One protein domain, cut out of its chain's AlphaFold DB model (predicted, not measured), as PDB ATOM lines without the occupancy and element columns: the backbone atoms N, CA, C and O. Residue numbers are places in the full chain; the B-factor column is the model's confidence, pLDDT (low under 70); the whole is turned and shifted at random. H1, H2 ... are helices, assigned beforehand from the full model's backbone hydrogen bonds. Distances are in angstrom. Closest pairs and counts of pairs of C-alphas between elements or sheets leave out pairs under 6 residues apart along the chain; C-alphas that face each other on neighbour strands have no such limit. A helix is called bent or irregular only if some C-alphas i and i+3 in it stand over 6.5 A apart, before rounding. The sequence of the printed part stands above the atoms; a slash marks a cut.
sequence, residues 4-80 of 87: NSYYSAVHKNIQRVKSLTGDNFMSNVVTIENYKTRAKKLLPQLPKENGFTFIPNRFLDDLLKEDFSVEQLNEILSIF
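Overview. This is residues 4 to 80 of the 87 residues of an uncharacterized protein of Arsenophonus endosymbiont of Trialeurodes vaporariorum (UniProt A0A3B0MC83). One long helix, H1, makes the length of the model: residues 4 to 27 stick out as a free arm, and beside its later part sit two short helices, H2 and H3. The printed part has 77 residues with three named helices, in the order H1, H2, H3, and no named strand: all helix. It is extended, with a radius of gyration of the C-alphas of 19.1 A and spans of 69 by 18 by 18 A.

Arrangement. H1, residues 4 to 45, touches H3, residues 70 to 78, with residues 32 to 39 alone; the closest C-alphas, of Lys 36 and Ile 76, are 5.4 A apart. They run the same way at a shallow tilt of 24 degrees. H2, residues 57 to 63, is close to H1 but not clearly touching, the closest C-alphas, of Tyr 35 and Leu 63, being 7.7 A apart. Every O i to N i+4 pair is within hydrogen-bond range in H2 and H3, and 34 of 38 in H1.

Along the chain. H1 begins at C-alpha 4 (210.173, 123.211, 208.713) and is 63.4 A long; it is irregular, but only just, with C-alphas 41 and 44 6.8 A apart. H2 is 9.7 A long; H3, 11.9 A, ends at C-alpha 78 (250.335, 93.806, 224.976).

Size, cuts and confidence. The printed part has no cut, and the link from H1 to H2 is long. Residues 4 to 27 have pLDDT under 70.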
ATOM      1  N   ASN A   4     209.596 122.967 207.379       55.78
ATOM      2  CA  ASN A   4     210.173 123.211 208.713       55.78
ATOM      3  C   ASN A   4     210.248 121.972 209.626       55.78
ATOM      4  O   ASN A   4     211.088 121.921 210.523       55.78
ATOM      5  N   SER A   5     209.415 120.951 209.402       60.81
ATOM      6  CA  SER A   5     209.393 119.751 210.256       60.81
ATOM      7  C   SER A   5     210.518 118.765 209.935       60.81
ATOM      8  O   SER A   5     211.021 118.098 210.837       60.81
ATOM      9  N   TYR A   6     210.921 118.667 208.664       59.69
ATOM     10  CA  TYR A   6     211.917 117.688 208.224       59.69
ATOM     11  C   TYR A   6     213.323 118.072 208.694       59.69
ATOM     12  O   TYR A   6     213.995 117.277 209.345       59.69
ATOM     13  N   TYR A   7     213.732 119.325 208.473       60.31
ATOM     14  CA  TYR A   7     215.037 119.810 208.928       60.31
ATOM     15  C   TYR A   7     215.182 119.758 210.452       60.31
ATOM     16  O   TYR A   7     216.240 119.374 210.943       60.31
ATOM     17  N   SER A   8     214.116 120.056 211.204       66.06
ATOM     18  CA  SER A   8     214.122 119.942 212.670       66.06
ATOM     19  C   SER A   8     214.309 118.495 213.142       66.06
ATOM     20  O   SER A   8     215.105 118.240 214.046       66.06
ATOM     21  N   ALA A   9     213.628 117.533 212.509       68.19
ATOM     22  CA  ALA A   9     213.759 116.115 212.843       68.19
ATOM     23  C   ALA A   9     215.160 115.571 212.518       68.19
ATOM     24  O   ALA A   9     215.760 114.879 213.341       68.19
ATOM     25  N   VAL A  10     215.719 115.944 211.363       67.88
ATOM     26  CA  VAL A  10     217.084 115.564 210.966       67.88
ATOM     27  C   VAL A  10     218.115 116.147 211.934       67.88
ATOM     28  O   VAL A  10     218.991 115.421 212.399       67.88
ATOM     29  N   HIS A  11     217.986 117.422 212.315       63.81
ATOM     30  CA  HIS A  11     218.907 118.050 213.267       63.81
ATOM     31  C   HIS A  11     218.865 117.370 214.644       63.81
ATOM     32  O   HIS A  11     219.912 117.092 215.224       63.81
ATOM     33  N   LYS A  12     217.669 117.037 215.149       67.00
ATOM     34  CA  LYS A  12     217.508 116.305 216.417       67.00
ATOM     35  C   LYS A  12     218.128 114.909 216.362       67.00
ATOM     36  O   LYS A  12     218.787 114.511 217.318       67.00
ATOM     37  N   ASN A  13     217.969 114.191 215.250       64.50
ATOM     38  CA  ASN A  13     218.574 112.870 215.078       64.50
ATOM     39  C   ASN A  13     220.102 112.937 215.009       64.50
ATOM     40  O   ASN A  13     220.765 112.134 215.658       64.50
ATOM     41  N   ILE A  14     220.672 113.923 214.311       66.44
ATOM     42  CA  ILE A  14     222.129 114.118 214.262       66.44
ATOM     43  C   ILE A  14     222.688 114.422 215.658       66.44
ATOM     44  O   ILE A  14     223.714 113.861 216.036       66.44
ATOM     45  N   GLN A  15     222.014 115.265 216.447       61.16
ATOM     46  CA  GLN A  15     222.447 115.571 217.816       61.16
ATOM     47  C   GLN A  15     222.328 114.358 218.748       61.16
ATOM     48  O   GLN A  15     223.238 114.094 219.530       61.16
ATOM     49  N   ARG A  16     221.252 113.572 218.619       60.84
ATOM     50  CA  ARG A  16     221.059 112.334 219.387       60.84
ATOM     51  C   ARG A  16     222.123 111.285 219.065       60.84
ATOM     52  O   ARG A  16     222.659 110.676 219.978       60.84
ATOM     53  N   VAL A  17     222.450 111.086 217.787       61.25
ATOM     54  CA  VAL A  17     223.515 110.155 217.382       61.25
ATOM     55  C   VAL A  17     224.861 110.612 217.941       61.25
ATOM     56  O   VAL A  17     225.567 109.795 218.517       61.25
ATOM     57  N   LYS A  18     225.180 111.913 217.862       59.28
ATOM     58  CA  LYS A  18     226.425 112.472 218.414       59.28
ATOM     59  C   LYS A  18     226.554 112.278 219.927       59.28
ATOM     60  O   LYS A  18     227.637 111.910 220.377       59.28
ATOM     61  N   SER A  19     225.483 112.491 220.698       58.91
ATOM     62  CA  SER A  19     225.534 112.287 222.155       58.91
ATOM     63  C   SER A  19     225.701 110.805 222.508       58.91
ATOM     64  O   SER A  19     226.548 110.465 223.324       58.91
ATOM     65  N   LEU A  20     224.984 109.911 221.818       59.06
ATOM     66  CA  LEU A  20     225.096 108.462 222.019       59.06
ATOM     67  C   LEU A  20     226.492 107.927 221.671       59.06
ATOM     68  O   LEU A  20     226.998 107.039 222.351       59.06
ATOM     69  N   THR A  21     227.134 108.467 220.633       58.19
ATOM     70  CA  THR A  21     228.509 108.084 220.281       58.19
ATOM     71  C   THR A  21     229.552 108.665 221.235       58.19
ATOM     72  O   THR A  21     230.553 108.006 221.489       58.19
ATOM     73  N   GLY A  22     229.337 109.871 221.770       55.41
ATOM     74  CA  GLY A  22     230.293 110.536 222.663       55.41
ATOM     75  C   GLY A  22     230.393 109.876 224.038       55.41
ATOM     76  O   GLY A  22     231.498 109.612 224.512       55.41
ATOM     77  N   ASP A  23     229.250 109.545 224.640       55.59
ATOM     78  CA  ASP A  23     229.196 108.971 225.990       55.59
ATOM     79  C   ASP A  23     229.716 107.522 226.017       55.59
ATOM     80  O   ASP A  23     230.515 107.157 226.883       55.59
ATOM     81  N   ASN A  24     229.357 106.712 225.012       59.16
ATOM     82  CA  ASN A  24     229.851 105.336 224.884       59.16
ATOM     83  C   ASN A  24     231.355 105.284 224.583       59.16
ATOM     84  O   ASN A  24     232.064 104.421 225.101       59.16
ATOM     85  N   PHE A  25     231.867 106.224 223.783       58.50
ATOM     86  CA  PHE A  25     233.295 106.289 223.481       58.50
ATOM     87  C   PHE A  25     234.122 106.650 224.722       58.50
ATOM     88  O   PHE A  25     235.114 105.985 225.012       58.50
ATOM     89  N   MET A  26     233.693 107.652 225.498       61.34
ATOM     90  CA  MET A  26     234.364 108.041 226.747       61.34
ATOM     91  C   MET A  26     234.317 106.923 227.797       61.34
ATOM     92  O   MET A  26     235.333 106.650 228.435       61.34
ATOM     93  N   SER A  27     233.176 106.240 227.940       64.38
ATOM     94  CA  SER A  27     233.034 105.090 228.842       64.38
ATOM     95  C   SER A  27     234.017 103.972 228.484       64.38
ATOM     96  O   SER A  27     234.742 103.486 229.349       64.38
ATOM     97  N   ASN A  28     234.118 103.621 227.200       73.38
ATOM     98  CA  ASN A  28     235.025 102.570 226.744       73.38
ATOM     99  C   ASN A  28     236.497 102.937 226.960       73.38
ATOM    100  O   ASN A  28     237.269 102.096 227.416       73.38
ATOM    101  N   VAL A  29     236.887 104.191 226.712       76.25
ATOM    102  CA  VAL A  29     238.258 104.661 226.977       76.25
ATOM    103  C   VAL A  29     238.606 104.539 228.462       76.25
ATOM    104  O   VAL A  29     239.672 104.022 228.798       76.25
ATOM    105  N   VAL A  30     237.706 104.945 229.363       83.31
ATOM    106  CA  VAL A  30     237.924 104.821 230.815       83.31
ATOM    107  C   VAL A  30     238.068 103.355 231.228       83.31
ATOM    108  O   VAL A  30     238.978 103.016 231.988       83.31
ATOM    109  N   THR A  31     237.220 102.464 230.711       87.69
ATOM    110  CA  THR A  31     237.296 101.030 231.021       87.69
ATOM    111  C   THR A  31     238.606 100.417 230.520       87.69
ATOM    112  O   THR A  31     239.268  99.700 231.273       87.69
ATOM    113  N   ILE A  32     239.045 100.751 229.305       91.44
ATOM    114  CA  ILE A  32     240.323 100.281 228.745       91.44
ATOM    115  C   ILE A  32     241.497 100.721 229.624       91.44
ATOM    116  O   ILE A  32     242.311  99.888 230.030       91.44
ATOM    117  N   GLU A  33     241.575 102.002 229.985       92.88
ATOM    118  CA  GLU A  33     242.655 102.520 230.837       92.88
ATOM    119  C   GLU A  33     242.654 101.885 232.237       92.88
ATOM    120  O   GLU A  33     243.718 101.609 232.812       92.88
ATOM    121  N   ASN A  34     241.476 101.545 232.769       94.75
ATOM    122  CA  ASN A  34     241.356 100.793 234.015       94.75
ATOM    123  C   ASN A  34     241.954  99.383 233.892       94.75
ATOM    124  O   ASN A  34     242.727  98.969 234.763       94.75
ATOM    125  N   TYR A  35     241.661  98.651 232.813       95.31
ATOM    126  CA  TYR A  35     242.262  97.335 232.567       95.31
ATOM    127  C   TYR A  35     243.771  97.422 232.354       95.31
ATOM    128  O   TYR A  35     244.505  96.627 232.943       95.31
ATOM    129  N   LYS A  36     244.264  98.422 231.614       94.88
ATOM    130  CA  LYS A  36     245.708  98.665 231.467       94.88
ATOM    131  C   LYS A  36     246.378  98.920 232.813       94.88
ATOM    132  O   LYS A  36     247.435  98.361 233.105       94.88
ATOM    133  N   THR A  37     245.754  99.722 233.671       95.44
ATOM    134  CA  THR A  37     246.259 100.004 235.021       95.44
ATOM    135  C   THR A  37     246.288  98.746 235.888       95.44
ATOM    136  O   THR A  37     247.279  98.495 236.578       95.44
ATOM    137  N   ARG A  38     245.232  97.924 235.842       94.88
ATOM    138  CA  ARG A  38     245.186  96.622 236.526       94.88
ATOM    139  C   ARG A  38     246.290  95.694 236.018       94.88
ATOM    140  O   ARG A  38     247.014  95.138 236.838       94.88
ATOM    141  N   ALA A  39     246.461  95.582 234.701       94.12
ATOM    142  CA  ALA A  39     247.494  94.763 234.071       94.12
ATOM    143  C   ALA A  39     248.903  95.182 234.514       94.12
ATOM    144  O   ALA A  39     249.668  94.341 234.976       94.12
ATOM    145  N   LYS A  40     249.218  96.485 234.488       94.12
ATOM    146  CA  LYS A  40     250.514  97.028 234.945       94.12
ATOM    147  C   LYS A  40     250.799  96.727 236.420       94.12
ATOM    148  O   LYS A  40     251.931  96.409 236.767       94.12
ATOM    149  N   LYS A  41     249.785  96.806 237.288       94.19
ATOM    150  CA  LYS A  41     249.913  96.469 238.720       94.19
ATOM    151  C   LYS A  41     250.093  94.971 238.956       94.19
ATOM    152  O   LYS A  41     250.771  94.575 239.904       94.19
ATOM    153  N   LEU A  42     249.460  94.154 238.121       92.38
ATOM    154  CA  LEU A  42     249.479  92.702 238.227       92.38
ATOM    155  C   LEU A  42     250.787  92.110 237.691       92.38
ATOM    156  O   LEU A  42     251.360  91.242 238.335       92.38
ATOM    157  N   LEU A  43     251.291  92.625 236.566       91.38
ATOM    158  CA  LEU A  43     252.492  92.162 235.865       91.38
ATOM    159  C   LEU A  43     253.705  91.820 236.760       91.38
ATOM    160  O   LEU A  43     254.265  90.742 236.561       91.38
ATOM    161  N   PRO A  44     254.142  92.655 237.729       90.06
ATOM    162  CA  PRO A  44     255.303  92.331 238.566       90.06
ATOM    163  C   PRO A  44     255.080  91.143 239.515       90.06
ATOM    164  O   PRO A  44     256.047  90.603 240.038       90.06
ATOM    165  N   GLN A  45     253.827  90.746 239.745       90.50
ATOM    166  CA  GLN A  45     253.446  89.662 240.656       90.50
ATOM    167  C   GLN A  45     253.235  88.330 239.927       90.50
ATOM    168  O   GLN A  45     253.014  87.307 240.573       90.50
ATOM    169  N   LEU A  46     253.246  88.334 238.590       89.62
ATOM    170  CA  LEU A  46     252.941  87.146 237.802       89.62
ATOM    171  C   LEU A  46     254.165  86.242 237.656       89.62
ATOM    172  O   LEU A  46     255.272  86.745 237.429       89.62
ATOM    173  N   PRO A  47     253.976  84.913 237.736       89.19
ATOM    174  CA  PRO A  47     255.049  83.988 237.440       89.19
ATOM    175  C   PRO A  47     255.445  84.130 235.970       89.19
ATOM    176  O   PRO A  47     254.606  84.329 235.083       89.19
ATOM    177  N   LYS A  48     256.753  84.042 235.736       88.00
ATOM    178  CA  LYS A  48     257.361  84.089 234.411       88.00
ATOM    179  C   LYS A  48     258.137  82.805 234.196       88.00
ATOM    180  O   LYS A  48     258.936  82.431 235.050       88.00
ATOM    181  N   GLU A  49     257.924  82.159 233.062       84.56
ATOM    182  CA  GLU A  49     258.620  80.926 232.704       84.56
ATOM    183  C   GLU A  49     258.896  80.919 231.205       84.56
ATOM    184  O   GLU A  49     258.000  81.196 230.412       84.56
ATOM    185  N   ASN A  50     260.135  80.626 230.803       83.12
ATOM    186  CA  ASN A  50     260.524  80.480 229.393       83.12
ATOM    187  C   ASN A  50     260.128  81.669 228.486       83.12
ATOM    188  O   ASN A  50     259.795  81.478 227.321       83.12
ATOM    189  N   GLY A  51     260.142  82.898 229.018       79.44
ATOM    190  CA  GLY A  51     259.736  84.106 228.279       79.44
ATOM    191  C   GLY A  51     258.220  84.327 228.186       79.44
ATOM    192  O   GLY A  51     257.775  85.259 227.520       79.44
ATOM    193  N   PHE A  52     257.419  83.506 228.869       81.31
ATOM    194  CA  PHE A  52     255.971  83.653 228.967       81.31
ATOM    195  C   PHE A  52     255.565  84.234 230.324       81.31
ATOM    196  O   PHE A  52     256.101  83.860 231.368       81.31
ATOM    197  N   THR A  53     254.576  85.129 230.304       88.94
ATOM    198  CA  THR A  53     253.911  85.660 231.502       88.94
ATOM    199  C   THR A  53     252.577  84.943 231.680       88.94
ATOM    200  O   THR A  53     251.725  85.006 230.792       88.94
ATOM    201  N   PHE A  54     252.354  84.298 232.826       89.62
ATOM    202  CA  PHE A  54     251.079  83.630 233.098       89.62
ATOM    203  C   PHE A  54     250.030  84.624 233.594       89.62
ATOM    204  O   PHE A  54     250.055  85.060 234.746       89.62
ATOM    205  N   ILE A  55     249.086  84.970 232.722       92.06
ATOM    206  CA  ILE A  55     247.961  85.841 233.064       92.06
ATOM    207  C   ILE A  55     246.920  85.027 233.855       92.06
ATOM    208  O   ILE A  55     246.521  83.957 233.396       92.06
ATOM    209  N   PRO A  56     246.438  85.501 235.017       93.06
ATOM    210  CA  PRO A  56     245.427  84.787 235.789       93.06
ATOM    211  C   PRO A  56     244.111  84.651 235.020       93.06
ATOM    212  O   PRO A  56     243.598  85.647 234.508       93.06
ATOM    213  N   ASN A  57     243.508  83.458 235.039       93.38
ATOM    214  CA  ASN A  57     242.230  83.187 234.363       93.38
ATOM    215  C   ASN A  57     241.150  84.200 234.738       93.38
ATOM    216  O   ASN A  57     240.512  84.757 233.860       93.38
ATOM    217  N   ARG A  58     241.039  84.553 236.025       94.06
ATOM    218  CA  ARG A  58     240.070  85.558 236.486       94.06
ATOM    219  C   ARG A  58     240.223  86.910 235.779       94.06
ATOM    220  O   ARG A  58     239.228  87.577 235.531       94.06
ATOM    221  N   PHE A  59     241.452  87.333 235.473       94.31
ATOM    222  CA  PHE A  59     241.676  88.575 234.734       94.31
ATOM    223  C   PHE A  59     241.188  88.450 233.287       94.31
ATOM    224  O   PHE A  59     240.544  89.370 232.795       94.31
ATOM    225  N   LEU A  60     241.469  87.322 232.627       93.25
ATOM    226  CA  LEU A  60     240.996  87.046 231.267       93.25
ATOM    227  C   LEU A  60     239.468  86.919 231.216       93.25
ATOM    228  O   LEU A  60     238.847  87.486 230.327       93.25
ATOM    229  N   ASP A  61     238.857  86.252 232.194       94.75
ATOM    230  CA  ASP A  61     237.404  86.095 232.302       94.75
ATOM    231  C   ASP A  61     236.697  87.438 232.492       94.75
ATOM    232  O   ASP A  61     235.629  87.658 231.928       94.75
ATOM    233  N   ASP A  62     237.265  88.335 233.304       93.38
ATOM    234  CA  ASP A  62     236.756  89.699 233.453       93.38
ATOM    235  C   ASP A  62     236.902  90.467 232.132       93.38
ATOM    236  O   ASP A  62     235.948  91.082 231.669       93.38
ATOM    237  N   LEU A  63     238.075  90.373 231.497       92.12
ATOM    238  CA  LEU A  63     238.385  91.069 230.252       92.12
ATOM    239  C   LEU A  63     237.461  90.653 229.095       92.12
ATOM    240  O   LEU A  63     237.042  91.503 228.318       92.12
ATOM    241  N   LEU A  64     237.131  89.364 228.986       90.75
ATOM    242  CA  LEU A  64     236.280  88.808 227.927       90.75
ATOM    243  C   LEU A  64     234.782  89.098 228.114       90.75
ATOM    244  O   LEU A  64     234.005  88.852 227.195       90.75
ATOM    245  N   LYS A  65     234.357  89.584 229.287       92.25
ATOM    246  CA  LYS A  65     232.971  90.032 229.516       92.25
ATOM    247  C   LYS A  65     232.709  91.433 228.980       92.25
ATOM    248  O   LYS A  65     231.549  91.811 228.834       92.25
ATOM    249  N   GLU A  66     233.764  92.202 228.744       90.75
ATOM    250  CA  GLU A  66     233.663  93.543 228.188       90.75
ATOM    251  C   GLU A  66     233.441  93.477 226.672       90.75
ATOM    252  O   GLU A  66     233.981  92.609 225.986       90.75
ATOM    253  N   ASP A  67     232.684  94.434 226.137       88.88
ATOM    254  CA  ASP A  67     232.444  94.565 224.695       88.88
ATOM    255  C   ASP A  67     233.607  95.309 224.017       88.88
ATOM    256  O   ASP A  67     233.492  96.456 223.577       88.88
ATOM    257  N   PHE A  68     234.782  94.677 224.024       88.75
ATOM    258  CA  PHE A  68     235.994  95.215 223.416       88.75
ATOM    259  C   PHE A  68     236.203  94.702 221.996       88.75
ATOM    260  O   PHE A  68     236.015  93.522 221.695       88.75
ATOM    261  N   SER A  69     236.701  95.584 221.128       90.12
ATOM    262  CA  SER A  69     237.234  95.155 219.839       90.12
ATOM    263  C   SER A  69     238.514  94.335 220.031       90.12
ATOM    264  O   SER A  69     239.204  94.421 221.053       90.12
ATOM    265  N   VAL A  70     238.874  93.555 219.012       89.81
ATOM    266  CA  VAL A  70     240.105  92.752 219.020       89.81
ATOM    267  C   VAL A  70     241.342  93.638 219.208       89.81
ATOM    268  O   VAL A  70     242.282  93.255 219.903       89.81
ATOM    269  N   GLU A  71     241.344  94.844 218.643       92.06
ATOM    270  CA  GLU A  71     242.427  95.820 218.785       92.06
ATOM    271  C   GLU A  71     242.567  96.298 220.233       92.06
ATOM    272  O   GLU A  71     243.683  96.353 220.746       92.06
ATOM    273  N   GLN A  72     241.453  96.581 220.912       91.25
ATOM    274  CA  GLN A  72     241.443  97.016 222.313       91.25
ATOM    275  C   GLN A  72     241.905  95.894 223.253       91.25
ATOM    276  O   GLN A  72     242.716  96.124 224.152       91.25
ATOM    277  N   LEU A  73     241.456  94.658 223.005       91.94
ATOM    278  CA  LEU A  73     241.941  93.471 223.713       91.94
ATOM    279  C   LEU A  73     243.451  93.299 223.532       91.94
ATOM    280  O   LEU A  73     244.181  93.135 224.510       91.94
ATOM    281  N   ASN A  74     243.934  93.385 222.292       91.56
ATOM    282  CA  ASN A  74     245.357  93.289 221.983       91.56
ATOM    283  C   ASN A  74     246.169  94.400 222.649       91.56
ATOM    284  O   ASN A  74     247.276  94.138 223.119       91.56
ATOM    285  N   GLU A  75     245.629  95.616 222.723       93.38
ATOM    286  CA  GLU A  75     246.268  96.734 223.408       93.38
ATOM    287  C   GLU A  75     246.463  96.430 224.900       93.38
ATOM    288  O   GLU A  75     247.569  96.578 225.421       93.38
ATOM    289  N   ILE A  76     245.435  95.927 225.584       93.88
ATOM    290  CA  ILE A  76     245.523  95.549 227.003       93.88
ATOM    291  C   ILE A  76     246.490  94.373 227.193       93.88
ATOM    292  O   ILE A  76     247.364  94.421 228.062       93.88
ATOM    293  N   LEU A  77     246.372  93.326 226.373       92.38
ATOM    294  CA  LEU A  77     247.204  92.124 226.475       92.38
ATOM    295  C   LEU A  77     248.675  92.387 226.127       92.38
ATOM    296  O   LEU A  77     249.555  91.688 226.630       92.38
ATOM    297  N   SER A  78     248.964  93.412 225.320       92.25
ATOM    298  CA  SER A  78     250.335  93.806 224.976       92.25
ATOM    299  C   SER A  78     251.178  94.169 226.200       92.25
ATOM    300  O   SER A  78     252.385  93.965 226.172       92.25
ATOM    301  N   ILE A  79     250.552  94.594 227.303       92.31
ATOM    302  CA  ILE A  79     251.232  94.918 228.568       92.31
ATOM    303  C   ILE A  79     251.933  93.693 229.167       92.31
ATOM    304  O   ILE A  79     252.935  93.835 229.863       92.31
ATOM    305  N   PHE A  80     251.424  92.487 228.908       89.69
ATOM    306  CA  PHE A  80     252.020  91.247 229.407       89.69
ATOM    307  C   PHE A  80     253.099  90.679 228.479       89.69
ATOM    308  O   PHE A  80     253.806  89.747 228.874       89.69
TER     309      PHE A  80